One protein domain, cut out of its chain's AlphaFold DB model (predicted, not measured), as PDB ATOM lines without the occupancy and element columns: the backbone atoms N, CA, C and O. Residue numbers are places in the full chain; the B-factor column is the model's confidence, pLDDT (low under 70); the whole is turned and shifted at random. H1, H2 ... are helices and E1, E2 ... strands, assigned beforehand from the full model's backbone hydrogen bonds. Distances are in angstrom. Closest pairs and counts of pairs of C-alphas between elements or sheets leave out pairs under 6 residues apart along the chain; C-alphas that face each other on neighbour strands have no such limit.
ATOM      1  N   LEU A  92     261.157 234.287 197.751       88.25
ATOM      2  CA  LEU A  92     260.932 233.001 197.098       88.25
ATOM      3  C   LEU A  92     262.189 232.536 196.356       88.25
ATOM      4  O   LEU A  92     262.625 231.395 196.509       88.25
ATOM      5  N   GLU A  93     262.755 233.444 195.569       91.56
ATOM      6  CA  GLU A  93     263.800 233.182 194.591       91.56
ATOM      7  C   GLU A  93     264.848 234.294 194.636       91.56
ATOM      8  O   GLU A  93     264.516 235.461 194.849       91.56
ATOM      9  N   VAL A  94     266.105 233.927 194.410       93.69
ATOM     10  CA  VAL A  94     267.224 234.853 194.242       93.69
ATOM     11  C   VAL A  94     267.774 234.676 192.833       93.69
ATOM     12  O   VAL A  94     268.096 233.559 192.418       93.69
ATOM     13  N   GLN A  95     267.882 235.776 192.087       92.88
ATOM     14  CA  GLN A  95     268.556 235.766 190.791       92.88
ATOM     15  C   GLN A  95     270.061 235.751 191.018       92.88
ATOM     16  O   GLN A  95     270.600 236.673 191.620       92.88
ATOM     17  N   THR A  96     270.734 234.717 190.528       90.25
ATOM     18  CA  THR A  96     272.187 234.563 190.661       90.25
ATOM     19  C   THR A  96     272.830 234.400 189.290       90.25
ATOM     20  O   THR A  96     272.158 234.112 188.296       90.25
ATOM     21  N   ARG A  97     274.157 234.489 189.219       86.44
ATOM     22  CA  ARG A  97     274.937 234.157 188.016       86.44
ATOM     23  C   ARG A  97     274.739 232.710 187.544       86.44
ATOM     24  O   ARG A  97     275.035 232.397 186.394       86.44
ATOM     25  N   HIS A  98     274.267 231.831 188.430       83.88
ATOM     26  CA  HIS A  98     273.984 230.421 188.143       83.88
ATOM     27  C   HIS A  98     272.546 230.193 187.664       83.88
ATOM     28  O   HIS A  98     272.162 229.057 187.395       83.88
ATOM     29  N   GLY A  99     271.763 231.267 187.548       88.00
ATOM     30  CA  GLY A  99     270.335 231.236 187.275       88.00
ATOM     31  C   GLY A  99     269.486 231.458 188.531       88.00
ATOM     32  O   GLY A  99     270.016 231.745 189.612       88.00
ATOM     33  N   PRO A 100     268.159 231.356 188.389       90.19
ATOM     34  CA  PRO A 100     267.229 231.511 189.496       90.19
ATOM     35  C   PRO A 100     267.349 230.348 190.486       90.19
ATOM     36  O   PRO A 100     267.296 229.181 190.090       90.19
ATOM     37  N   LEU A 101     267.496 230.664 191.774       91.69
ATOM     38  CA  LEU A 101     267.557 229.679 192.856       91.69
ATOM     39  C   LEU A 101     266.458 229.951 193.874       91.69
ATOM     40  O   LEU A 101     266.324 231.073 194.360       91.69
ATOM     41  N   THR A 102     265.704 228.918 194.235       92.44
ATOM     42  CA  THR A 102     264.640 229.013 195.237       92.44
ATOM     43  C   THR A 102     265.099 228.486 196.587       92.44
ATOM     44  O   THR A 102     265.891 227.545 196.680       92.44
ATOM     45  N   PHE A 103     264.594 229.090 197.659       93.06
ATOM     46  CA  PHE A 103     264.773 228.545 199.003       93.06
ATOM     47  C   PHE A 103     263.956 227.260 199.190       93.06
ATOM     48  O   PHE A 103     263.050 226.944 198.412       93.06
ATOM     49  N   LEU A 104     264.263 226.512 200.249       91.56
ATOM     50  CA  LEU A 104     263.367 225.467 200.726       91.56
ATOM     51  C   LEU A 104     261.995 226.060 201.119       91.56
ATOM     52  O   LEU A 104     261.928 227.209 201.570       91.56
ATOM     53  N   PRO A 105     260.897 225.307 200.933       88.12
ATOM     54  CA  PRO A 105     259.531 225.835 201.054       88.12
ATOM     55  C   PRO A 105     259.154 226.281 202.479       88.12
ATOM     56  O   PRO A 105     258.301 227.156 202.674       88.12
ATOM     57  N   ASP A 106     259.803 225.693 203.478       87.12
ATOM     58  CA  ASP A 106     259.642 225.991 204.899       87.12
ATOM     59  C   ASP A 106     260.532 227.149 205.381       87.12
ATOM     60  O   ASP A 106     260.309 227.690 206.461       87.12
ATOM     61  N   VAL A 107     261.489 227.592 204.561       91.31
ATOM     62  CA  VAL A 107     262.439 228.651 204.915       91.31
ATOM     63  C   VAL A 107     261.866 230.026 204.577       91.31
ATOM     64  O   VAL A 107     261.585 230.349 203.417       91.31
ATOM     65  N   LEU A 108     261.717 230.864 205.601       91.25
ATOM     66  CA  LEU A 108     261.067 232.174 205.527       91.25
ATOM     67  C   LEU A 108     262.078 233.313 205.694       91.25
ATOM     68  O   LEU A 108     262.237 233.870 206.776       91.25
ATOM     69  N   ILE A 109     262.761 233.666 204.603       92.69
ATOM     70  CA  ILE A 109     263.691 234.806 204.562       92.69
ATOM     71  C   ILE A 109     262.917 236.092 204.252       92.69
ATOM     72  O   ILE A 109     262.211 236.087 203.244       92.69
ATOM     73  N   PRO A 110     263.025 237.176 205.043       93.06
ATOM     74  CA  PRO A 110     262.361 238.453 204.760       93.06
ATOM     75  C   PRO A 110     262.682 239.010 203.365       93.06
ATOM     76  O   PRO A 110     263.820 238.942 202.908       93.06
ATOM     77  N   ALA A 111     261.666 239.546 202.683       91.00
ATOM     78  CA  ALA A 111     261.794 240.161 201.360       91.00
ATOM     79  C   ALA A 111     262.110 241.660 201.455       91.00
ATOM     80  O   ALA A 111     261.255 242.502 201.181       91.00
ATOM     81  N   ASP A 112     263.339 241.985 201.843       93.94
ATOM     82  CA  ASP A 112     263.895 243.338 201.773       93.94
ATOM     83  C   ASP A 112     265.147 243.377 200.878       93.94
ATOM     84  O   ASP A 112     265.795 242.352 200.640       93.94
ATOM     85  N   ASP A 113     265.466 244.561 200.347       92.31
ATOM     86  CA  ASP A 113     266.543 244.741 199.363       92.31
ATOM     87  C   ASP A 113     267.926 244.391 199.928       92.31
ATOM     88  O   ASP A 113     268.769 243.855 199.208       92.31
ATOM     89  N   GLU A 114     268.165 244.662 201.213       94.38
ATOM     90  CA  GLU A 114     269.437 244.366 201.875       94.38
ATOM     91  C   GLU A 114     269.636 242.850 201.992       94.38
ATOM     92  O   GLU A 114     270.674 242.313 201.594       94.38
ATOM     93  N   THR A 115     268.606 242.138 202.454       94.00
ATOM     94  CA  THR A 115     268.596 240.679 202.539       94.00
ATOM     95  C   THR A 115     268.768 240.045 201.161       94.00
ATOM     96  O   THR A 115     269.580 239.127 201.015       94.00
ATOM     97  N   LEU A 116     268.069 240.548 200.138       94.62
ATOM     98  CA  LEU A 116     268.199 240.056 198.768       94.62
ATOM     99  C   LEU A 116     269.629 240.227 198.240       94.62
ATOM    100  O   LEU A 116     270.210 239.258 197.753       94.62
ATOM    101  N   GLN A 117     270.215 241.420 198.371       94.88
ATOM    102  CA  GLN A 117     271.581 241.695 197.912       94.88
ATOM    103  C   GLN A 117     272.616 240.842 198.649       94.88
ATOM    104  O   GLN A 117     273.542 240.318 198.029       94.88
ATOM    105  N   ARG A 118     272.447 240.659 199.962       95.06
ATOM    106  CA  ARG A 118     273.327 239.829 200.791       95.06
ATOM    107  C   ARG A 118     273.299 238.363 200.358       95.06
ATOM    108  O   ARG A 118     274.358 237.765 200.165       95.06
ATOM    109  N   TRP A 119     272.108 237.794 200.165       95.94
ATOM    110  CA  TRP A 119     271.957 236.423 199.671       95.94
ATOM    111  C   TRP A 119     272.463 236.272 198.240       95.94
ATOM    112  O   TRP A 119     273.178 235.315 197.950       95.94
ATOM    113  N   GLN A 120     272.148 237.219 197.358       95.62
ATOM    114  CA  GLN A 120     272.628 237.212 195.981       95.62
ATOM    115  C   GLN A 120     274.157 237.242 195.928       95.62
ATOM    116  O   GLN A 120     274.753 236.366 195.308       95.62
ATOM    117  N   GLY A 121     274.797 238.175 196.638       94.44
ATOM    118  CA  GLY A 121     276.256 238.283 196.689       94.44
ATOM    119  C   GLY A 121     276.926 237.024 197.242       94.44
ATOM    120  O   GLY A 121     277.932 236.568 196.703       94.44
ATOM    121  N   PHE A 122     276.341 236.406 198.272       95.94
ATOM    122  CA  PHE A 122     276.827 235.132 198.797       95.94
ATOM    123  C   PHE A 122     276.730 234.002 197.768       95.94
ATOM    124  O   PHE A 122     277.731 233.345 197.483       95.94
ATOM    125  N   LEU A 123     275.553 233.787 197.178       95.50
ATOM    126  CA  LEU A 123     275.321 232.706 196.215       95.50
ATOM    127  C   LEU A 123     276.143 232.900 194.929       95.50
ATOM    128  O   LEU A 123     276.654 231.928 194.364       95.50
ATOM    129  N   ASP A 124     276.345 234.150 194.513       94.00
ATOM    130  CA  ASP A 124     277.223 234.523 193.407       94.00
ATOM    131  C   ASP A 124     278.703 234.275 193.714       94.00
ATOM    132  O   ASP A 124     279.490 234.140 192.783       94.00
ATOM    133  N   ASN A 125     279.114 234.137 194.974       94.06
ATOM    134  CA  ASN A 125     280.488 233.760 195.317       94.06
ATOM    135  C   ASN A 125     280.708 232.238 195.278       94.06
ATOM    136  O   ASN A 125     281.844 231.783 195.113       94.06
ATOM    137  N   LEU A 126     279.642 231.435 195.346       91.25
ATOM    138  CA  LEU A 126     279.730 229.976 195.434       91.25
ATOM    139  C   LEU A 126     279.959 229.289 194.085       91.25
ATOM    140  O   LEU A 126     279.498 229.734 193.030       91.25
ATOM    141  N   ASN A 127     280.639 228.147 194.126       89.56
ATOM    142  CA  ASN A 127     280.705 227.190 193.030       89.56
ATOM    143  C   ASN A 127     279.334 226.495 192.856       89.56
ATOM    144  O   ASN A 127     278.707 226.151 193.861       89.56
ATOM    145  N   PRO A 128     278.880 226.199 191.618       84.19
ATOM    146  CA  PRO A 128     277.623 225.482 191.386       84.19
ATOM    147  C   PRO A 128     277.493 224.153 192.142       84.19
ATOM    148  O   PRO A 128     276.378 223.707 192.401       84.19
ATOM    149  N   PHE A 129     278.608 223.498 192.481       82.81
ATOM    150  CA  PHE A 129     278.610 222.254 193.249       82.81
ATOM    151  C   PHE A 129     277.966 222.413 194.633       82.81
ATOM    152  O   PHE A 129     277.206 221.541 195.050       82.81
ATOM    153  N   SER A 130     278.175 223.553 195.296       85.75
ATOM    154  CA  SER A 130     277.604 223.841 196.618       85.75
ATOM    155  C   SER A 130     276.086 223.952 196.625       85.75
ATOM    156  O   SER A 130     275.466 223.826 197.672       85.75
ATOM    157  N   LEU A 131     275.474 224.149 195.458       85.56
ATOM    158  CA  LEU A 131     274.032 224.330 195.297       85.56
ATOM    159  C   LEU A 131     273.298 223.020 194.970       85.56
ATOM    160  O   LEU A 131     272.085 223.015 194.784       85.56
ATOM    161  N   ARG A 132     274.027 221.903 194.848       81.12
ATOM    162  CA  ARG A 132     273.474 220.601 194.432       81.12
ATOM    163  C   ARG A 132     273.117 219.678 195.591       81.12
ATOM    164  O   ARG A 132     272.650 218.569 195.334       81.12
ATOM    165  N   ALA A 133     273.371 220.095 196.829       81.88
ATOM    166  CA  ALA A 133     273.091 219.271 197.994       81.88
ATOM    167  C   ALA A 133     271.590 218.956 198.086       81.88
ATOM    168  O   ALA A 133     270.738 219.819 197.881       81.88
ATOM    169  N   GLU A 134     271.290 217.689 198.351       83.88
ATOM    170  CA  GLU A 134     269.934 217.214 198.600       83.88
ATOM    171  C   GLU A 134     269.545 217.547 200.041       83.88
ATOM    172  O   GLU A 134     270.349 217.347 200.954       83.88
ATOM    173  N   ASP A 135     268.325 218.045 200.256       83.88
ATOM    174  CA  ASP A 135     267.826 218.274 201.612       83.88
ATOM    175  C   ASP A 135     267.686 216.926 202.349       83.88
ATOM    176  O   ASP A 135     266.902 216.081 201.911       83.88
ATOM    177  N   PRO A 136     268.384 216.696 203.477       80.00
ATOM    178  CA  PRO A 136     268.296 215.434 204.211       80.00
ATOM    179  C   PRO A 136     266.890 215.134 204.750       80.00
ATOM    180  O   PRO A 136     266.590 213.969 205.012       80.00
ATOM    181  N   VAL A 137     266.031 216.151 204.913       82.00
ATOM    182  CA  VAL A 137     264.662 215.983 205.429       82.00
ATOM    183  C   VAL A 137     263.675 215.658 204.305       82.00
ATOM    184  O   VAL A 137     263.007 214.628 204.357       82.00
ATOM    185  N   THR A 138     263.584 216.512 203.285       82.00
ATOM    186  CA  THR A 138     262.564 216.399 202.219       82.00
ATOM    187  C   THR A 138     263.066 215.718 200.947       82.00
ATOM    188  O   THR A 138     262.272 215.413 200.060       82.00
ATOM    189  N   ARG A 139     264.379 215.480 200.823       84.44
ATOM    190  CA  ARG A 139     265.048 214.981 199.606       84.44
ATOM    191  C   ARG A 139     264.904 215.877 198.373       84.44
ATOM    192  O   ARG A 139     265.242 215.469 197.259       84.44
ATOM    193  N   LEU A 140     264.426 217.110 198.553       85.00
ATOM    194  CA  LEU A 140     264.332 218.091 197.479       85.00
ATOM    195  C   LEU A 140     265.731 218.469 196.971       85.00
ATOM    196  O   LEU A 140     266.703 218.539 197.727       85.00
ATOM    197  N   ARG A 141     265.818 218.719 195.661       84.06
ATOM    198  CA  ARG A 141     267.041 219.117 194.946       84.06
ATOM    199  C   ARG A 141     266.822 220.439 194.211       84.06
ATOM    200  O   ARG A 141     265.684 220.853 194.015       84.06
ATOM    201  N   ASN A 142     267.913 221.059 193.750       82.38
ATOM    202  CA  ASN A 142     267.918 222.337 193.013       82.38
ATOM    203  C   ASN A 142     267.327 223.520 193.801       82.38
ATOM    204  O   ASN A 142     266.787 224.453 193.213       82.38
ATOM    205  N   ARG A 143     267.425 223.470 195.127       90.19
ATOM    206  CA  ARG A 143     267.055 224.556 196.036       90.19
ATOM    207  C   ARG A 143     268.286 224.966 196.831       90.19
ATOM    208  O   ARG A 143     269.232 224.188 196.942       90.19
ATOM    209  N   ILE A 144     268.276 226.174 197.380       94.06
ATOM    210  CA  ILE A 144     269.345 226.652 198.260       94.06
ATOM    211  C   ILE A 144     269.396 225.717 199.484       94.06
ATOM    212  O   ILE A 144     268.394 225.626 200.198       94.06
ATOM    213  N   PRO A 145     270.518 225.012 199.740       91.88
ATOM    214  CA  PRO A 145     270.606 224.000 200.789       91.88
ATOM    215  C   PRO A 145     270.856 224.642 202.161       91.88
ATOM    216  O   PRO A 145     271.866 224.392 202.818       91.88
ATOM    217  N   PHE A 146     269.911 225.474 202.586       94.06
ATOM    218  CA  PHE A 146     269.940 226.234 203.828       94.06
ATOM    219  C   PHE A 146     268.643 226.040 204.609       94.06
ATOM    220  O   PHE A 146     267.569 226.151 204.020       94.06
ATOM    221  N   ARG A 147     268.736 225.798 205.920       91.62
ATOM    222  CA  ARG A 147     267.601 225.763 206.857       91.62
ATOM    223  C   ARG A 147     268.087 226.128 208.259       91.62
ATOM    224  O   ARG A 147     269.125 225.633 208.675       91.62
ATOM    225  N   ASP A 148     267.352 226.976 208.976       90.94
ATOM    226  CA  ASP A 148     267.583 227.293 210.398       90.94
ATOM    227  C   ASP A 148     269.038 227.645 210.758       90.94
ATOM    228  O   ASP A 148     269.599 227.162 211.737       90.94
ATOM    229  N   SER A 149     269.663 228.514 209.963       95.12
ATOM    230  CA  SER A 149     271.075 228.920 210.103       95.12
ATOM    231  C   SER A 149     272.122 227.845 209.784       95.12
ATOM    232  O   SER A 149     273.318 228.045 210.015       95.12
ATOM    233  N   VAL A 150     271.690 226.723 209.204       95.00
ATOM    234  CA  VAL A 150     272.532 225.589 208.826       95.00
ATOM    235  C   VAL A 150     272.630 225.479 207.305       95.00
ATOM    236  O   VAL A 150     271.623 225.375 206.603       95.00
ATOM    237  N   TRP A 151     273.856 225.431 206.785       95.06
ATOM    238  CA  TRP A 151     274.147 225.032 205.410       95.06
ATOM    239  C   TRP A 151     274.340 223.515 205.336       95.06
ATOM    240  O   TRP A 151     275.196 222.953 206.015       95.06
ATOM    241  N   MET A 152     273.549 222.822 204.521       90.69
ATOM    242  CA  MET A 152     273.429 221.357 204.592       90.69
ATOM    243  C   MET A 152     274.461 220.597 203.745       90.69
ATOM    244  O   MET A 152     274.606 219.387 203.903       90.69
ATOM    245  N   GLY A 153     275.170 221.281 202.845       88.38
ATOM    246  CA  GLY A 153     276.113 220.674 201.903       88.38
ATOM    247  C   GLY A 153     277.548 221.165 202.050       88.38
ATOM    248  O   GLY A 153     277.904 221.833 203.019       88.38
ATOM    249  N   ASP A 154     278.369 220.853 201.048       90.88
ATOM    250  CA  ASP A 154     279.718 221.408 200.929       90.88
ATOM    251  C   ASP A 154     279.656 222.878 200.503       90.88
ATOM    252  O   ASP A 154     278.911 223.254 199.592       90.88
ATOM    253  N   LEU A 155     280.475 223.712 201.129       92.81
ATOM    254  CA  LEU A 155     280.611 225.126 200.817       92.81
ATOM    255  C   LEU A 155     281.951 225.349 200.106       92.81
ATOM    256  O   LEU A 155     283.028 225.265 200.697       92.81
ATOM    257  N   VAL A 156     281.857 225.591 198.801       91.19
ATOM    258  CA  VAL A 156     282.961 225.715 197.853       91.19
ATOM    259  C   VAL A 156     282.808 227.033 197.122       91.19
ATOM    260  O   VAL A 156     281.754 227.319 196.553       91.19
ATOM    261  N   PHE A 157     283.863 227.836 197.110       89.19
ATOM    262  CA  PHE A 157     283.860 229.132 196.444       89.19
ATOM    263  C   PHE A 157     284.299 228.999 194.987       89.19
ATOM    264  O   PHE A 157     285.000 228.063 194.594       89.19
ATOM    265  N   ALA A 158     283.844 229.915 194.139       86.12
ATOM    266  CA  ALA A 158     284.315 229.943 192.763       86.12
ATOM    267  C   ALA A 158     285.728 230.527 192.662       86.12
ATOM    268  O   ALA A 158     286.079 231.408 193.450       86.12
ATOM    269  N   PRO A 159     286.527 230.094 191.669       81.50
ATOM    270  CA  PRO A 159     287.912 230.528 191.522       81.50
ATOM    271  C   PRO A 159     288.053 232.053 191.541       81.50
ATOM    272  O   PRO A 159     287.282 232.749 190.882       81.50
ATOM    273  N   LYS A 160     289.079 232.555 192.244       79.94
ATOM    274  CA  LYS A 160     289.411 233.989 192.376       79.94
ATOM    275  C   LYS A 160     288.381 234.849 193.124       79.94
ATOM    276  O   LYS A 160     288.558 236.061 193.179       79.94
ATOM    277  N   MET A 161     287.344 234.251 193.706       85.38
ATOM    278  CA  MET A 161     286.446 234.955 194.623       85.38
ATOM    279  C   MET A 161     287.015 234.928 196.043       85.38
ATOM    280  O   MET A 161     287.668 233.957 196.438       85.38
ATOM    281  N   THR A 162     286.737 235.973 196.817       89.88
ATOM    282  CA  THR A 162     286.966 235.983 198.266       89.88
ATOM    283  C   THR A 162     285.935 235.076 198.940       89.88
ATOM    284  O   THR A 162     284.741 235.156 198.651       89.88
ATOM    285  N   ALA A 163     286.397 234.203 199.832       91.69
ATOM    286  CA  ALA A 163     285.548 233.337 200.630       91.69
ATOM    287  C   ALA A 163     284.809 234.171 201.685       91.69
ATOM    288  O   ALA A 163     285.403 234.633 202.659       91.69
ATOM    289  N   THR A 164     283.509 234.364 201.471       93.81
ATOM    290  CA  THR A 164     282.605 235.098 202.364       93.81
ATOM    291  C   THR A 164     281.431 234.209 202.741       93.81
ATOM    292  O   THR A 164     280.786 233.643 201.859       93.81
ATOM    293  N   VAL A 165     281.109 234.128 204.026       95.50
ATOM    294  CA  VAL A 165     279.900 233.466 204.529       95.50
ATOM    295  C   VAL A 165     279.049 234.536 205.200       95.50
ATOM    296  O   VAL A 165     279.581 235.398 205.896       95.50
ATOM    297  N   ILE A 166     277.742 234.524 204.947       95.56
ATOM    298  CA  ILE A 166     276.795 235.478 205.541       95.56
ATOM    299  C   ILE A 166     276.465 235.086 206.980       95.56
ATOM    300  O   ILE A 166     276.506 233.908 207.326       95.56
ATOM    301  N   GLN A 167     276.128 236.070 207.815       93.62
ATOM    302  CA  GLN A 167     275.831 235.860 209.241       93.62
ATOM    303  C   GLN A 167     274.605 234.976 209.487       93.62
ATOM    304  O   GLN A 167     274.476 234.385 210.557       93.62
ATOM    305  N   ASP A 168     273.729 234.856 208.489       94.81
ATOM    306  CA  ASP A 168     272.595 233.937 208.494       94.81
ATOM    307  C   ASP A 168     273.049 232.472 208.588       94.81
ATOM    308  O   ASP A 168     272.269 231.635 209.016       94.81
ATOM    309  N   ILE A 169     274.289 232.142 208.203       96.75
ATOM    310  CA  ILE A 169     274.854 230.792 208.298       96.75
ATOM    311  C   ILE A 169     275.814 230.742 209.483       96.75
ATOM    312  O   ILE A 169     276.852 231.405 209.480       96.75
ATOM    313  N   GLN A 170     275.483 229.915 210.468       96.44
ATOM    314  CA  GLN A 170     276.285 229.690 211.675       96.44
ATOM    315  C   GLN A 170     276.889 228.284 211.703       96.44
ATOM    316  O   GLN A 170     277.952 228.073 212.284       96.44
ATOM    317  N   GLU A 171     276.237 227.322 211.047       96.69
ATOM    318  CA  GLU A 171     276.683 225.934 210.986       96.69
ATOM    319  C   GLU A 171     276.754 225.426 209.542       96.69
ATOM    320  O   GLU A 171     275.899 225.732 208.711       96.69
ATOM    321  N   ILE A 172     277.765 224.613 209.242       95.50
ATOM    322  CA  ILE A 172     277.942 223.945 207.952       95.50
ATOM    323  C   ILE A 172     278.036 222.436 208.199       95.50
ATOM    324  O   ILE A 172     278.928 221.959 208.905       95.50
ATOM    325  N   LYS A 173     277.118 221.669 207.601       91.00
ATOM    326  CA  LYS A 173     277.089 220.203 207.710       91.00
ATOM    327  C   LYS A 173     278.139 219.514 206.846       91.00
ATOM    328  O   LYS A 173     278.697 218.501 207.262       91.00
ATOM    329  N   GLY A 174     278.384 220.042 205.650       88.38
ATOM    330  CA  GLY A 174     279.404 219.529 204.742       88.38
ATOM    331  C   GLY A 174     280.783 220.119 205.009       88.38
ATOM    332  O   GLY A 174     281.092 220.600 206.097       88.38
ATOM    333  N   ASN A 175     281.638 220.054 204.000       91.50
ATOM    334  CA  ASN A 175     282.997 220.574 204.037       91.50
ATOM    335  C   ASN A 175     283.038 222.082 203.765       91.50
ATOM    336  O   ASN A 175     282.239 222.594 202.984       91.50
ATOM    337  N   LEU A 176     284.022 222.777 204.338       94.88
ATOM    338  CA  LEU A 176     284.318 224.178 204.028       94.88
ATOM    339  C   LEU A 176     285.641 224.269 203.257       94.88
ATOM    340  O   LEU A 176     286.697 223.918 203.789       94.88
ATOM    341  N   MET A 177     285.584 224.736 202.007       91.94
ATOM    342  CA  MET A 177     286.737 224.819 201.104       91.94
ATOM    343  C   MET A 177     287.290 226.246 201.024       91.94
ATOM    344  O   MET A 177     286.855 227.029 200.187       91.94
ATOM    345  N   LEU A 178     288.263 226.584 201.875       92.00
ATOM    346  CA  LEU A 178     288.956 227.885 201.874       92.00
ATOM    347  C   LEU A 178     290.241 227.892 201.035       92.00
ATOM    348  O   LEU A 178     290.745 228.960 200.697       92.00
ATOM    349  N   ARG A 179     290.755 226.709 200.684       88.25
ATOM    350  CA  ARG A 179     291.957 226.519 199.862       88.25
ATOM    351  C   ARG A 179     291.907 227.347 198.573       88.25
ATOM    352  O   ARG A 179     290.985 227.196 197.777       88.25
ATOM    353  N   GLY A 180     292.941 228.143 198.323       84.25
ATOM    354  CA  GLY A 180     293.088 228.981 197.135       84.25
ATOM    355  C   GLY A 180     292.277 230.279 197.171       84.25
ATOM    356  O   GLY A 180     292.223 230.981 196.159       84.25
ATOM    357  N   HIS A 181     291.652 230.607 198.307       86.06
ATOM    358  CA  HIS A 181     290.810 231.789 198.476       86.06
ATOM    359  C   HIS A 181     291.295 232.659 199.633       86.06
ATOM    360  O   HIS A 181     291.612 232.169 200.710       86.06
ATOM    361  N   THR A 182     291.271 233.977 199.452       87.56
ATOM    362  CA  THR A 182     291.329 234.919 200.580       87.56
ATOM    363  C   THR A 182     290.029 234.833 201.373       87.56
ATOM    364  O   THR A 182     288.967 234.733 200.758       87.56
ATOM    365  N   THR A 183     290.077 234.930 202.697       89.19
ATOM    366  CA  THR A 183     288.900 234.808 203.574       89.19
ATOM    367  C   THR A 183     288.477 236.149 204.162       89.19
ATOM    368  O   THR A 183     289.309 236.843 204.736       89.19
ATOM    369  N   ASP A 184     287.186 236.479 204.079       90.25
ATOM    370  CA  ASP A 184     286.559 237.625 204.766       90.25
ATOM    371  C   ASP A 184     285.295 237.166 205.515       90.25
ATOM    372  O   ASP A 184     284.184 237.657 205.315       90.25
ATOM    373  N   ILE A 185     285.453 236.131 206.344       91.75
ATOM    374  CA  ILE A 185     284.383 235.592 207.188       91.75
ATOM    375  C   ILE A 185     284.511 236.243 208.566       91.75
ATOM    376  O   ILE A 185     285.506 236.044 209.260       91.75
ATOM    377  N   LYS A 186     283.514 237.049 208.945       88.75
ATOM    378  CA  LYS A 186     283.592 237.966 210.102       88.75
ATOM    379  C   LYS A 186     282.956 237.431 211.380       88.75
ATOM    380  O   LYS A 186     282.960 238.121 212.397       88.75
ATOM    381  N   HIS A 187     282.385 236.236 211.334       91.75
ATOM    382  CA  HIS A 187     281.699 235.606 212.456       91.75
ATOM    383  C   HIS A 187     282.124 234.138 212.591       91.75
ATOM    384  O   HIS A 187     282.560 233.539 211.604       91.75
ATOM    385  N   PRO A 188     282.040 233.562 213.802       92.06
ATOM    386  CA  PRO A 188     282.414 232.174 214.035       92.06
ATOM    387  C   PRO A 188     281.445 231.198 213.361       92.06
ATOM    388  O   PRO A 188     280.233 231.419 213.339       92.06
ATOM    389  N   LEU A 189     281.996 230.097 212.851       95.75
ATOM    390  CA  LEU A 189     281.269 228.998 212.226       95.75
ATOM    391  C   LEU A 189     281.513 227.683 212.970       95.75
ATOM    392  O   LEU A 189     282.641 227.362 213.360       95.75
ATOM    393  N   SER A 190     280.458 226.883 213.093       95.75
ATOM    394  CA  SER A 190     280.541 225.474 213.479       95.75
ATOM    395  C   SER A 190     280.536 224.583 212.237       95.75
ATOM    396  O   SER A 190     279.696 224.735 211.354       95.75
ATOM    397  N   LEU A 191     281.475 223.645 212.155       95.12
ATOM    398  CA  LEU A 191     281.674 222.781 210.995       95.12
ATOM    399  C   LEU A 191     281.598 221.306 211.403       95.12
ATOM    400  O   LEU A 191     282.439 220.814 212.161       95.12
ATOM    401  N   ASP A 192     280.607 220.588 210.874       90.75
ATOM    402  CA  ASP A 192     280.490 219.137 211.064       90.75
ATOM    403  C   ASP A 192     281.419 218.368 210.108       90.75
ATOM    404  O   ASP A 192     281.976 217.335 210.488       90.75
ATOM    405  N   GLY A 193     281.613 218.876 208.884       87.88
ATOM    406  CA  GLY A 193     282.520 218.302 207.889       87.88
ATOM    407  C   GLY A 193     283.982 218.718 208.069       87.88
ATOM    408  O   GLY A 193     284.416 219.126 209.145       87.88
ATOM    409  N   SER A 194     284.782 218.565 207.009       91.31
ATOM    410  CA  SER A 194     286.215 218.893 207.032       91.31
ATOM    411  C   SER A 194     286.488 220.324 206.565       91.31
ATOM    412  O   SER A 194     285.830 220.827 205.653       91.31
ATOM    413  N   LEU A 195     287.498 220.953 207.162       94.75
ATOM    414  CA  LEU A 195     288.025 222.252 206.752       94.75
ATOM    415  C   LEU A 195     289.208 222.053 205.804       94.75
ATOM    416  O   LEU A 195     290.151 221.344 206.151       94.75
ATOM    417  N   TYR A 196     289.186 222.711 204.649       92.62
ATOM    418  CA  TYR A 196     290.284 222.716 203.683       92.62
ATOM    419  C   TYR A 196     290.856 224.127 203.605       92.62
ATOM    420  O   TYR A 196     290.148 225.047 203.199       92.62
ATOM    421  N   ILE A 197     292.116 224.303 203.982       92.50
ATOM    422  CA  ILE A 197     292.732 225.620 204.166       92.50
ATOM    423  C   ILE A 197     294.187 225.621 203.688       92.50
ATOM    424  O   ILE A 197     294.872 224.604 203.787       92.50
ATOM    425  N   ASP A 198     294.677 226.748 203.178       90.62
ATOM    426  CA  ASP A 198     296.097 226.924 202.875       90.62
ATOM    427  C   ASP A 198     296.900 227.266 204.138       90.62
ATOM    428  O   ASP A 198     296.446 227.996 205.019       90.62
ATOM    429  N   ALA A 199     298.146 226.796 204.214       90.44
ATOM    430  CA  ALA A 199     299.017 227.041 205.365       90.44
ATOM    431  C   ALA A 199     299.244 228.539 205.644       90.44
ATOM    432  O   ALA A 199     299.384 228.927 206.801       90.44
ATOM    433  N   ASN A 200     299.235 229.384 204.609       88.50
ATOM    434  CA  ASN A 200     299.385 230.833 204.757       88.50
ATOM    435  C   ASN A 200     298.200 231.453 205.517       88.50
ATOM    436  O   ASN A 200     298.402 232.325 206.353       88.50
ATOM    437  N   GLN A 201     296.981 230.945 205.308       88.88
ATOM    438  CA  GLN A 201     295.784 231.436 206.002       88.88
ATOM    439  C   GLN A 201     295.824 231.102 207.499       88.88
ATOM    440  O   GLN A 201     295.344 231.872 208.326       88.88
ATOM    441  N   LEU A 202     296.447 229.978 207.873       88.25
ATOM    442  CA  LEU A 202     296.689 229.663 209.282       88.25
ATOM    443  C   LEU A 202     297.638 230.684 209.927       88.25
ATOM    444  O   LEU A 202     297.421 231.079 211.069       88.25
ATOM    445  N   GLN A 203     298.671 231.133 209.204       83.44
ATOM    446  CA  GLN A 203     299.676 232.075 209.718       83.44
ATOM    447  C   GLN A 203     299.118 233.483 209.962       83.44
ATOM    448  O   GLN A 203     299.614 234.184 210.842       83.44
ATOM    449  N   GLU A 204     298.082 233.888 209.226       81.69
ATOM    450  CA  GLU A 204     297.423 235.195 209.374       81.69
ATOM    451  C   GLU A 204     296.620 235.325 210.689       81.69
ATOM    452  O   GLU A 204     296.350 236.435 211.144       81.69
ATOM    453  N   GLY A 205     296.311 234.208 211.364       63.72
ATOM    454  CA  GLY A 205     295.924 234.174 212.782       63.72
ATOM    455  C   GLY A 205     294.452 234.448 213.124       63.72
ATOM    456  O   GLY A 205     294.054 234.225 214.266       63.72
ATOM    457  N   THR A 206     293.610 234.871 212.178       80.81
ATOM    458  CA  THR A 206     292.158 235.034 212.401       80.81
ATOM    459  C   THR A 206     291.374 233.836 211.878       80.81
ATOM    460  O   THR A 206     291.101 233.737 210.683       80.81
ATOM    461  N   SER A 207     290.995 232.929 212.783       86.44
ATOM    462  CA  SER A 207     290.103 231.806 212.476       86.44
ATOM    463  C   SER A 207     288.643 232.248 212.412       86.44
ATOM    464  O   SER A 207     288.162 232.973 213.283       86.44
ATOM    465  N   CYS A 208     287.922 231.744 211.412       89.06
ATOM    466  CA  CYS A 208     286.466 231.835 211.329       89.06
ATOM    467  C   CYS A 208     285.753 230.567 211.830       89.06
ATOM    468  O   CYS A 208     284.536 230.469 211.717       89.06
ATOM    469  N   VAL A 209     286.486 229.570 212.334       92.56
ATOM    470  CA  VAL A 209     285.940 228.275 212.764       92.56
ATOM    471  C   VAL A 209     286.057 228.150 214.277       92.56
ATOM    472  O   VAL A 209     287.154 228.088 214.818       92.56
ATOM    473  N   GLU A 210     284.917 228.077 214.958       90.88
ATOM    474  CA  GLU A 210     284.845 227.897 216.413       90.88
ATOM    475  C   GLU A 210     284.895 226.414 216.806       90.88
ATOM    476  O   GLU A 210     285.498 226.025 217.811       90.88
ATOM    477  N   SER A 211     284.269 225.551 216.005       89.88
ATOM    478  CA  SER A 211     284.256 224.114 216.256       89.88
ATOM    479  C   SER A 211     284.337 223.328 214.959       89.88
ATOM    480  O   SER A 211     283.539 223.538 214.054       89.88
ATOM    481  N   LEU A 212     285.265 222.374 214.911       93.25
ATOM    482  CA  LEU A 212     285.467 221.446 213.805       93.25
ATOM    483  C   LEU A 212     285.263 220.013 214.311       93.25
ATOM    484  O   LEU A 212     285.995 219.565 215.196       93.25
ATOM    485  N   LYS A 213     284.273 219.291 213.772       89.12
ATOM    486  CA  LYS A 213     284.083 217.853 214.057       89.12
ATOM    487  C   LYS A 213     284.809 216.954 213.057       89.12
ATOM    488  O   LYS A 213     285.236 215.865 213.435       89.12
ATOM    489  N   GLY A 214     284.929 217.391 211.804       86.31
ATOM    490  CA  GLY A 214     285.636 216.658 210.761       86.31
ATOM    491  C   GLY A 214     287.148 216.867 210.805       86.31
ATOM    492  O   GLY A 214     287.754 217.031 211.864       86.31
ATOM    493  N   HIS A 215     287.789 216.798 209.641       90.00
ATOM    494  CA  HIS A 215     289.245 216.855 209.543       90.00
ATOM    495  C   HIS A 215     289.730 218.281 209.280       90.00
ATOM    496  O   HIS A 215     289.086 219.032 208.551       90.00
ATOM    497  N   LEU A 216     290.907 218.622 209.801       92.69
ATOM    498  CA  LEU A 216     291.643 219.815 209.392       92.69
ATOM    499  C   LEU A 216     292.590 219.428 208.253       92.69
ATOM    500  O   LEU A 216     293.496 218.627 208.458       92.69
ATOM    501  N   ARG A 217     292.396 219.966 207.052       92.19
ATOM    502  CA  ARG A 217     293.230 219.674 205.879       92.19
ATOM    503  C   ARG A 217     293.975 220.928 205.449       92.19
ATOM    504  O   ARG A 217     293.366 221.905 205.024       92.19
ATOM    505  N   ILE A 218     295.293 220.882 205.580       92.06
ATOM    506  CA  ILE A 218     296.200 222.005 205.365       92.06
ATOM    507  C   ILE A 218     296.955 221.779 204.057       92.06
ATOM    508  O   ILE A 218     297.601 220.742 203.884       92.06
ATOM    509  N   TYR A 219     296.913 222.759 203.160       86.06
ATOM    510  CA  TYR A 219     297.574 222.705 201.860       86.06
ATOM    511  C   TYR A 219     298.703 223.722 201.758       86.06
ATOM    512  O   TYR A 219     298.602 224.857 202.217       86.06
ATOM    513  N   SER A 220     299.812 223.303 201.161       85.38
ATOM    514  CA  SER A 220     300.936 224.180 200.841       85.38
ATOM    515  C   SER A 220     301.857 223.493 199.845       85.38
ATOM    516  O   SER A 220     302.189 222.321 200.006       85.38
ATOM    517  N   GLU A 221     302.322 224.221 198.835       78.06
ATOM    518  CA  GLU A 221     303.279 223.683 197.863       78.06
ATOM    519  C   GLU A 221     304.649 223.382 198.494       78.06
ATOM    520  O   GLU A 221     305.348 222.468 198.051       78.06
ATOM    521  N   SER A 222     305.027 224.114 199.547       81.81
ATOM    522  CA  SER A 222     306.348 224.013 200.173       81.81
ATOM    523  C   SER A 222     306.418 223.042 201.352       81.81
ATOM    524  O   SER A 222     307.507 222.564 201.652       81.81
ATOM    525  N   ILE A 223     305.288 222.726 201.996       82.25
ATOM    526  CA  ILE A 223     305.246 221.961 203.255       82.25
ATOM    527  C   ILE A 223     304.813 220.518 202.986       82.25
ATOM    528  O   ILE A 223     303.708 220.254 202.523       82.25
ATOM    529  N   LYS A 224     305.658 219.547 203.310       73.00
ATOM    530  CA  LYS A 224     305.415 218.105 203.132       73.00
ATOM    531  C   LYS A 224     305.151 217.385 204.448       73.00
ATOM    532  O   LYS A 224     304.611 216.274 204.438       73.00
ATOM    533  N   THR A 225     305.568 217.979 205.555       75.00
ATOM    534  CA  THR A 225     305.563 217.389 206.894       75.00
ATOM    535  C   THR A 225     305.275 218.444 207.949       75.00
ATOM    536  O   THR A 225     305.309 219.641 207.678       75.00
ATOM    537  N   LEU A 226     304.941 218.001 209.161       80.00
ATOM    538  CA  LEU A 226     304.560 218.922 210.225       80.00
ATOM    539  C   LEU A 226     305.740 219.744 210.774       80.00
ATOM    540  O   LEU A 226     305.531 220.882 211.162       80.00
ATOM    541  N   ASP A 227     306.969 219.224 210.768       82.56
ATOM    542  CA  ASP A 227     308.192 219.974 211.119       82.56
ATOM    543  C   ASP A 227     308.469 221.169 210.201       82.56
ATOM    544  O   ASP A 227     309.052 222.160 210.633       82.56
ATOM    545  N   GLU A 228     307.995 221.111 208.957       85.50
ATOM    546  CA  GLU A 228     308.056 222.222 208.005       85.50
ATOM    547  C   GLU A 228     306.905 223.229 208.207       85.50
ATOM    548  O   GLU A 228     306.948 224.347 207.685       85.50
ATOM    549  N   LEU A 229     305.866 222.866 208.972       87.06
ATOM    550  CA  LEU A 229     304.733 223.739 209.262       87.06
ATOM    551  C   LEU A 229     305.102 224.730 210.370       87.06
ATOM    552  O   LEU A 229     305.097 224.409 211.554       87.06
ATOM    553  N   ASN A 230     305.346 225.984 210.004       86.19
ATOM    554  CA  ASN A 230     305.591 227.048 210.978       86.19
ATOM    555  C   ASN A 230     304.280 227.628 211.547       86.19
ATOM    556  O   ASN A 230     303.983 228.808 211.378       86.19
ATOM    557  N   VAL A 231     303.458 226.774 212.158       87.81
ATOM    558  CA  VAL A 231     302.181 227.146 212.785       87.81
ATOM    559  C   VAL A 231     302.104 226.484 214.151       87.81
ATOM    560  O   VAL A 231     302.255 225.265 214.251       87.81
ATOM    561  N   SER A 232     301.863 227.277 215.195       87.44
ATOM    562  CA  SER A 232     301.811 226.756 216.556       87.44
ATOM    563  C   SER A 232     300.569 225.908 216.801       87.44
ATOM    564  O   SER A 232     299.526 226.060 216.164       87.44
ATOM    565  N   ASP A 233     300.654 225.064 217.817       86.38
ATOM    566  CA  ASP A 233     299.531 224.305 218.347       86.38
ATOM    567  C   ASP A 233     298.320 225.180 218.702       86.38
ATOM    568  O   ASP A 233     297.189 224.819 218.388       86.38
ATOM    569  N   LYS A 234     298.551 226.361 219.291       87.25
ATOM    570  CA  LYS A 234     297.482 227.322 219.610       87.25
ATOM    571  C   LYS A 234     296.724 227.807 218.376       87.25
ATOM    572  O   LYS A 234     295.511 227.959 218.444       87.25
ATOM    573  N   VAL A 235     297.414 228.023 217.258       89.75
ATOM    574  CA  VAL A 235     296.770 228.441 216.007       89.75
ATOM    575  C   VAL A 235     295.943 227.293 215.438       89.75
ATOM    576  O   VAL A 235     294.798 227.499 215.054       89.75
ATOM    577  N   LEU A 236     296.459 226.059 215.458       89.81
ATOM    578  CA  LEU A 236     295.663 224.895 215.053       89.81
ATOM    579  C   LEU A 236     294.397 224.752 215.915       89.81
ATOM    580  O   LEU A 236     293.320 224.496 215.375       89.81
ATOM    581  N   GLN A 237     294.501 224.984 217.229       88.81
ATOM    582  CA  GLN A 237     293.351 224.999 218.139       88.81
ATOM    583  C   GLN A 237     292.352 226.116 217.816       88.81
ATOM    584  O   GLN A 237     291.148 225.867 217.802       88.81
ATOM    585  N   GLN A 238     292.831 227.326 217.509       89.25
ATOM    586  CA  GLN A 238     291.980 228.437 217.062       89.25
ATOM    587  C   GLN A 238     291.209 228.093 215.785       89.25
ATOM    588  O   GLN A 238     290.075 228.528 215.631       89.25
ATOM    589  N   TRP A 239     291.787 227.280 214.901       90.88
ATOM    590  CA  TRP A 239     291.145 226.763 213.687       90.88
ATOM    591  C   TRP A 239     290.330 225.478 213.910       90.88
ATOM    592  O   TRP A 239     289.998 224.759 212.965       90.88
ATOM    593  N   GLY A 240     289.975 225.190 215.163       87.06
ATOM    594  CA  GLY A 240     289.051 224.123 215.537       87.06
ATOM    595  C   GLY A 240     289.702 222.768 215.822       87.06
ATOM    596  O   GLY A 240     288.973 221.830 216.146       87.06
ATOM    597  N   ALA A 241     291.034 222.631 215.749       89.00
ATOM    598  CA  ALA A 241     291.696 221.383 216.126       89.00
ATOM    599  C   ALA A 241     291.563 221.128 217.637       89.00
ATOM    600  O   ALA A 241     291.990 221.923 218.470       89.00
ATOM    601  N   LYS A 242     290.980 219.989 218.000       88.00
ATOM    602  CA  LYS A 242     290.775 219.548 219.383       88.00
ATOM    603  C   LYS A 242     291.457 218.198 219.596       88.00
ATOM    604  O   LYS A 242     292.001 217.600 218.666       88.00
ATOM    605  N   GLN A 243     291.431 217.710 220.835       86.50
ATOM    606  CA  GLN A 243     291.905 216.368 221.165       86.50
ATOM    607  C   GLN A 243     291.296 215.329 220.210       86.50
ATOM    608  O   GLN A 243     290.080 215.174 220.135       86.50
ATOM    609  N   GLY A 244     292.150 214.597 219.501       81.31
ATOM    610  CA  GLY A 244     291.765 213.553 218.558       81.31
ATOM    611  C   GLY A 244     291.437 214.028 217.139       81.31
ATOM    612  O   GLY A 244     291.248 213.167 216.278       81.31
ATOM    613  N   THR A 245     291.406 215.338 216.860       85.56
ATOM    614  CA  THR A 245     291.097 215.857 215.517       85.56
ATOM    615  C   THR A 245     292.128 215.359 214.494       85.56
ATOM    616  O   THR A 245     293.335 215.530 214.704       85.56
ATOM    617  N   PRO A 246     291.695 214.749 213.372       85.75
ATOM    618  CA  PRO A 246     292.595 214.392 212.281       85.75
ATOM    619  C   PRO A 246     293.086 215.640 211.542       85.75
ATOM    620  O   PRO A 246     292.280 216.450 211.084       85.75
ATOM    621  N   VAL A 247     294.401 215.767 211.396       87.88
ATOM    622  CA  VAL A 247     295.083 216.848 210.678       87.88
ATOM    623  C   VAL A 247     295.811 216.255 209.479       87.88
ATOM    624  O   VAL A 247     296.659 215.383 209.642       87.88
ATOM    625  N   HIS A 248     295.515 216.726 208.274       85.75
ATOM    626  CA  HIS A 248     296.147 216.252 207.045       85.75
ATOM    627  C   HIS A 248     297.000 217.353 206.438       85.75
ATOM    628  O   HIS A 248     296.540 218.482 206.304       85.75
ATOM    629  N   ILE A 249     298.223 217.015 206.033       84.94
ATOM    630  CA  ILE A 249     299.094 217.908 205.263       84.94
ATOM    631  C   ILE A 249     299.096 217.437 203.810       84.94
ATOM    632  O   ILE A 249     299.542 216.320 203.518       84.94
ATOM    633  N   ASN A 250     298.593 218.281 202.906       78.38
ATOM    634  CA  ASN A 250     298.460 218.016 201.469       78.38
ATOM    635  C   ASN A 250     297.760 216.687 201.133       78.38
ATOM    636  O   ASN A 250     298.074 216.078 200.113       78.38
ATOM    637  N   ASP A 251     296.896 216.189 202.025       68.06
ATOM    638  CA  ASP A 251     296.282 214.849 201.985       68.06
ATOM    639  C   ASP A 251     297.265 213.669 201.866       68.06
ATOM    640  O   ASP A 251     296.857 212.524 201.707       68.06
ATOM    641  N   ARG A 252     298.573 213.920 201.974       65.69
ATOM    642  CA  ARG A 252     299.627 212.901 201.848       65.69
ATOM    643  C   ARG A 252     299.985 212.276 203.183       65.69
ATOM    644  O   ARG A 252     300.467 211.147 203.233       65.69
ATOM    645  N   ARG A 253     299.844 213.046 204.261       70.12
ATOM    646  CA  ARG A 253     300.144 212.605 205.621       70.12
ATOM    647  C   ARG A 253     299.011 212.998 206.537       70.12
ATOM    648  O   ARG A 253     298.667 214.173 206.621       70.12
ATOM    649  N   SER A 254     298.491 211.998 207.231       76.69
ATOM    650  CA  SER A 254     297.516 212.162 208.295       76.69
ATOM    651  C   SER A 254     298.238 212.155 209.632       76.69
ATOM    652  O   SER A 254     299.138 211.343 209.865       76.69
ATOM    653  N   TYR A 255     297.822 213.067 210.493       81.94
ATOM    654  CA  TYR A 255     298.220 213.203 211.875       81.94
ATOM    655  C   TYR A 255     296.964 213.236 212.742       81.94
ATOM    656  O   TYR A 255     295.882 213.612 212.297       81.94
ATOM    657  N   ARG A 256     297.096 212.866 214.005       84.31
ATOM    658  CA  ARG A 256     296.081 213.042 215.032       84.31
ATOM    659  C   ARG A 256     296.596 214.081 216.005       84.31
ATOM    660  O   ARG A 256     297.661 213.883 216.585       84.31
ATOM    661  N   PHE A 257     295.844 215.165 216.157       85.31
ATOM    662  CA  PHE A 257     296.152 216.214 217.114       85.31
ATOM    663  C   PHE A 257     295.826 215.727 218.525       85.31
ATOM    664  O   PHE A 257     294.727 215.241 218.788       85.31
ATOM    665  N   LEU A 258     296.795 215.806 219.421       82.44
ATOM    666  CA  LEU A 258     296.707 215.394 220.811       82.44
ATOM    667  C   LEU A 258     297.229 216.543 221.669       82.44
ATOM    668  O   LEU A 258     298.177 217.216 221.286       82.44
ATOM    669  N   ILE A 259     296.610 216.766 222.813       78.62
ATOM    670  CA  ILE A 259     296.919 217.811 223.777       78.62
ATOM    671  C   ILE A 259     297.265 217.086 225.078       78.62
ATOM    672  O   ILE A 259     296.410 216.412 225.651       78.62
ATOM    673  N   GLU A 260     298.514 217.187 225.525       71.62
ATOM    674  CA  GLU A 260     298.993 216.553 226.757       71.62
ATOM    675  C   GLU A 260     299.555 217.593 227.724       71.62
ATOM    676  O   GLU A 260     300.233 218.525 227.307       71.62
ATOM    677  N   GLU A 261     299.322 217.435 229.024       64.00
ATOM    678  CA  GLU A 261     300.021 218.220 230.046       64.00
ATOM    679  C   GLU A 261     301.367 217.560 230.368       64.00
ATOM    680  O   GLU A 261     301.438 216.407 230.791       64.00
ATOM    681  N   GLY A 262     302.454 218.291 230.134       59.16
ATOM    682  CA  GLY A 262     303.804 217.878 230.487       59.16
ATOM    683  C   GLY A 262     304.081 217.992 231.993       59.16
ATOM    684  O   GLY A 262     303.347 218.663 232.717       59.16
ATOM    685  N   PRO A 263     305.190 217.400 232.478       46.78
ATOM    686  CA  PRO A 263     305.564 217.392 233.898       46.78
ATOM    687  C   PRO A 263     305.808 218.788 234.500       46.78
ATOM    688  O   PRO A 263     305.749 218.949 235.714       46.78
ATOM    689  N   GLU A 264     306.041 219.804 233.665       51.41
ATOM    690  CA  GLU A 264     306.164 221.214 234.068       51.41
ATOM    691  C   GLU A 264     304.839 222.001 233.938       51.41
ATOM    692  O   GLU A 264     304.833 223.226 234.021       51.41
ATOM    693  N   GLY A 265     303.708 221.326 233.689       47.62
ATOM    694  CA  GLY A 265     302.403 221.957 233.437       47.62
ATOM    695  C   GLY A 265     302.253 222.565 232.036       47.62
ATOM    696  O   GLY A 265     301.267 223.243 231.752       47.62
ATOM    697  N   LEU A 266     303.225 222.343 231.145       52.12
ATOM    698  CA  LEU A 266     303.190 222.805 229.757       52.12
ATOM    699  C   LEU A 266     302.299 221.902 228.904       52.12
ATOM    700  O   LEU A 266     302.548 220.705 228.809       52.12
ATOM    701  N   THR A 267     301.312 222.479 228.223       56.50
ATOM    702  CA  THR A 267     300.522 221.762 227.221       56.50
ATOM    703  C   THR A 267     301.381 221.449 225.990       56.50
ATOM    704  O   THR A 267     301.698 222.332 225.197       56.50
ATOM    705  N   LEU A 268     301.783 220.191 225.833       61.19
ATOM    706  CA  LEU A 268     302.448 219.667 224.651       61.19
ATOM    707  C   LEU A 268     301.378 219.212 223.667       61.19
ATOM    708  O   LEU A 268     300.693 218.212 223.887       61.19
ATOM    709  N   ALA A 269     301.245 219.930 222.558       60.47
ATOM    710  CA  ALA A 269     300.507 219.385 221.440       60.47
ATOM    711  C   ALA A 269     301.379 218.360 220.715       60.47
ATOM    712  O   ALA A 269     302.497 218.656 220.286       60.47
ATOM    713  N   LEU A 270     300.855 217.148 220.611       66.44
ATOM    714  CA  LEU A 270     301.436 216.026 219.907       66.44
ATOM    715  C   LEU A 270     300.645 215.790 218.631       66.44
ATOM    716  O   LEU A 270     299.427 215.641 218.651       66.44
ATOM    717  N   ALA A 271     301.344 215.695 217.514       65.12
ATOM    718  CA  ALA A 271     300.758 215.185 216.288       65.12
ATOM    719  C   ALA A 271     301.319 213.790 216.031       65.12
ATOM    720  O   ALA A 271     302.497 213.644 215.699       65.12
ATOM    721  N   GLU A 272     300.497 212.762 216.226       63.62
ATOM    722  CA  GLU A 272     300.862 211.384 215.896       63.62
ATOM    723  C   GLU A 272     300.393 211.081 214.485       63.62
ATOM    724  O   GLU A 272     299.206 211.199 214.214       63.62
ATOM    725  N   SER A 273     301.275 210.656 213.586       65.12
ATOM    726  CA  SER A 273     300.820 210.035 212.343       65.12
ATOM    727  C   SER A 273     300.343 208.618 212.665       65.12
ATOM    728  O   SER A 273     301.191 207.783 212.993       65.12
ATOM    729  N   PRO A 274     299.024 208.321 212.658       54.56
ATOM    730  CA  PRO A 274     298.581 206.961 212.887       54.56
ATOM    731  C   PRO A 274     299.077 206.136 211.702       54.56
ATOM    732  O   PRO A 274     298.668 206.371 210.567       54.56
ATOM    733  N   GLY A 275     299.970 205.182 211.965       54.09
ATOM    734  CA  GLY A 275     300.337 204.151 211.000       54.09
ATOM    735  C   GLY A 275     299.105 203.307 210.673       54.09
ATOM    736  O   GLY A 275     298.875 202.268 211.284       54.09
ATOM    737  N   GLY A 276     298.267 203.803 209.767       35.16
ATOM    738  CA  GLY A 276     297.017 203.193 209.345       35.16
ATOM    739  C   GLY A 276     297.196 202.510 208.000       35.16
ATOM    740  O   GLY A 276     297.286 203.184 206.984       35.16
ATOM    741  N   HIS A 277     297.220 201.179 208.043       37.78
ATOM    742  CA  HIS A 277     297.166 200.229 206.928       37.78
ATOM    743  C   HIS A 277     298.276 200.346 205.863       37.78
ATOM    744  O   HIS A 277     298.211 201.116 204.917       37.78
ATOM    745  N   ASP A 278     299.278 199.473 206.008       41.12
ATOM    746  CA  ASP A 278     300.245 199.087 204.975       41.12
ATOM    747  C   ASP A 278     301.053 200.213 204.308       41.12
ATOM    748  O   ASP A 278     301.027 200.370 203.090       41.12
ATOM    749  N   GLN A 279     301.887 200.911 205.088       39.50
ATOM    750  CA  GLN A 279     303.332 201.089 204.831       39.50
ATOM    751  C   GLN A 279     303.950 202.072 205.836       39.50
ATOM    752  O   GLN A 279     303.435 203.156 206.064       39.50
ATOM    753  N   ASP A 280     305.085 201.659 206.407       39.47
ATOM    754  CA  ASP A 280     305.835 202.286 207.503       39.47
ATOM    755  C   ASP A 280     305.107 202.304 208.860       39.47
ATOM    756  O   ASP A 280     304.389 203.226 209.219       39.47
ATOM    757  N   GLN A 281     305.401 201.280 209.671       39.62
ATOM    758  CA  GLN A 281     305.058 201.142 211.099       39.62
ATOM    759  C   GLN A 281     305.687 202.229 212.002       39.62
ATOM    760  O   GLN A 281     305.933 201.988 213.177       39.62
ATOM    761  N   ARG A 282     306.006 203.411 211.470       50.81
ATOM    762  CA  ARG A 282     306.559 204.515 212.249       50.81
ATOM    763  C   ARG A 282     305.411 205.448 212.611       50.81
ATOM    764  O   ARG A 282     305.096 206.352 211.839       50.81
ATOM    765  N   SER A 283     304.804 205.251 213.782       55.59
ATOM    766  CA  SER A 283     304.046 206.334 214.419       55.59
ATOM    767  C   SER A 283     305.025 207.479 214.680       55.59
ATOM    768  O   SER A 283     305.776 207.458 215.652       55.59
ATOM    769  N   GLN A 284     305.074 208.458 213.775       65.88
ATOM    770  CA  GLN A 284     305.886 209.654 213.965       65.88
ATOM    771  C   GLN A 284     305.119 210.604 214.872       65.88
ATOM    772  O   GLN A 284     303.997 210.996 214.545       65.88
ATOM    773  N   ARG A 285     305.723 210.967 216.001       74.94
ATOM    774  CA  ARG A 285     305.197 211.979 216.914       74.94
ATOM    775  C   ARG A 285     305.980 213.268 216.732       74.94
ATOM    776  O   ARG A 285     307.206 213.231 216.677       74.94
ATOM    777  N   TYR A 286     305.279 214.387 216.641       79.69
ATOM    778  CA  TYR A 286     305.874 215.720 216.576       79.69
ATOM    779  C   TYR A 286     305.435 216.529 217.787       79.69
ATOM    780  O   TYR A 286     304.269 216.476 218.165       79.69
ATOM    781  N   LEU A 287     306.374 217.273 218.367       81.88
ATOM    782  CA  LEU A 287     306.178 218.156 219.513       81.88
ATOM    783  C   LEU A 287     306.392 219.605 219.087       81.88
ATOM    784  O   LEU A 287     307.403 219.911 218.449       81.88
ATOM    785  N   TRP A 288     305.495 220.503 219.486       82.81
ATOM    786  CA  TRP A 288     305.724 221.939 219.334       82.81
ATOM    787  C   TRP A 288     306.757 222.433 220.358       82.81
ATOM    788  O   TRP A 288     306.551 222.314 221.565       82.81
ATOM    789  N   LYS A 289     307.877 223.001 219.891       77.06
ATOM    790  CA  LYS A 289     308.976 223.519 220.736       77.06
ATOM    791  C   LYS A 289     308.992 225.049 220.849       77.06
ATOM    792  O   LYS A 289     310.040 225.646 221.076       77.06
ATOM    793  N   GLY A 290     307.856 225.707 220.631       74.25
ATOM    794  CA  GLY A 290     307.744 227.171 220.656       74.25
ATOM    795  C   GLY A 290     308.152 227.854 219.347       74.25
ATOM    796  O   GLY A 290     307.508 228.821 218.956       74.25
TER     797      GLY A 290
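AT A GLANCE: This is residues 92 to 290 of the 660 residues of an uncharacterized protein of Desulfovibrio ferrophilus (UniProt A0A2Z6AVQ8). With little regular structure, residues 150 to 249 wind largely in stacked turns, a loose solenoid with hairpin E1 E2 and H1 at one end and strands E8, E9 and E10 at the other. The printed part has 199 residues with four named helices and ten named strands, class mixed, under half in named elements. It is compact, radius of gyration of the C-alphas 19.0 A, spanning 59 by 34 by 30 A.

IN THESE COORDINATES: Along the chain come E1, residues 93 to 96, from C-alpha 93 at (263.800, 233.182, 194.591); E2, 99 to 102; H1, 113 to 125, 18.2 A; H2, 128 to 131; E3, 189 to 191; E4, 195 to 198; H3, 199 to 203; E5, 209 to 212; E6, 216 to 219; H4, 233 to 238; E7, 246 to 249; E8, 253 to 261, 25.1 A; E9, 267 to 272; and E10, 285 to 288, to C-alpha 288 at (305.724, 221.939, 219.334).

HOW THE PARTS SIT: E1 and E2 form an antiparallel hairpin, N 94 to O 101 2.9 A. H1 and H2 are apart. E3 and E5 are parallel, N 191 to O 211 2.8 A. The mixed sheet E4 E6 E7 E8 E9 E10 is strongly twisted; H4 is on it and H3 only grazes it. Every O i to N i+4 pair is within hydrogen-bond range in H1, H3 and H4; H2 is too short for one.

THE WHOLE: The printed part has no cut. The link H2 to E3 is long, 57 residues. Residues 261 to 284 are under pLDDT 70.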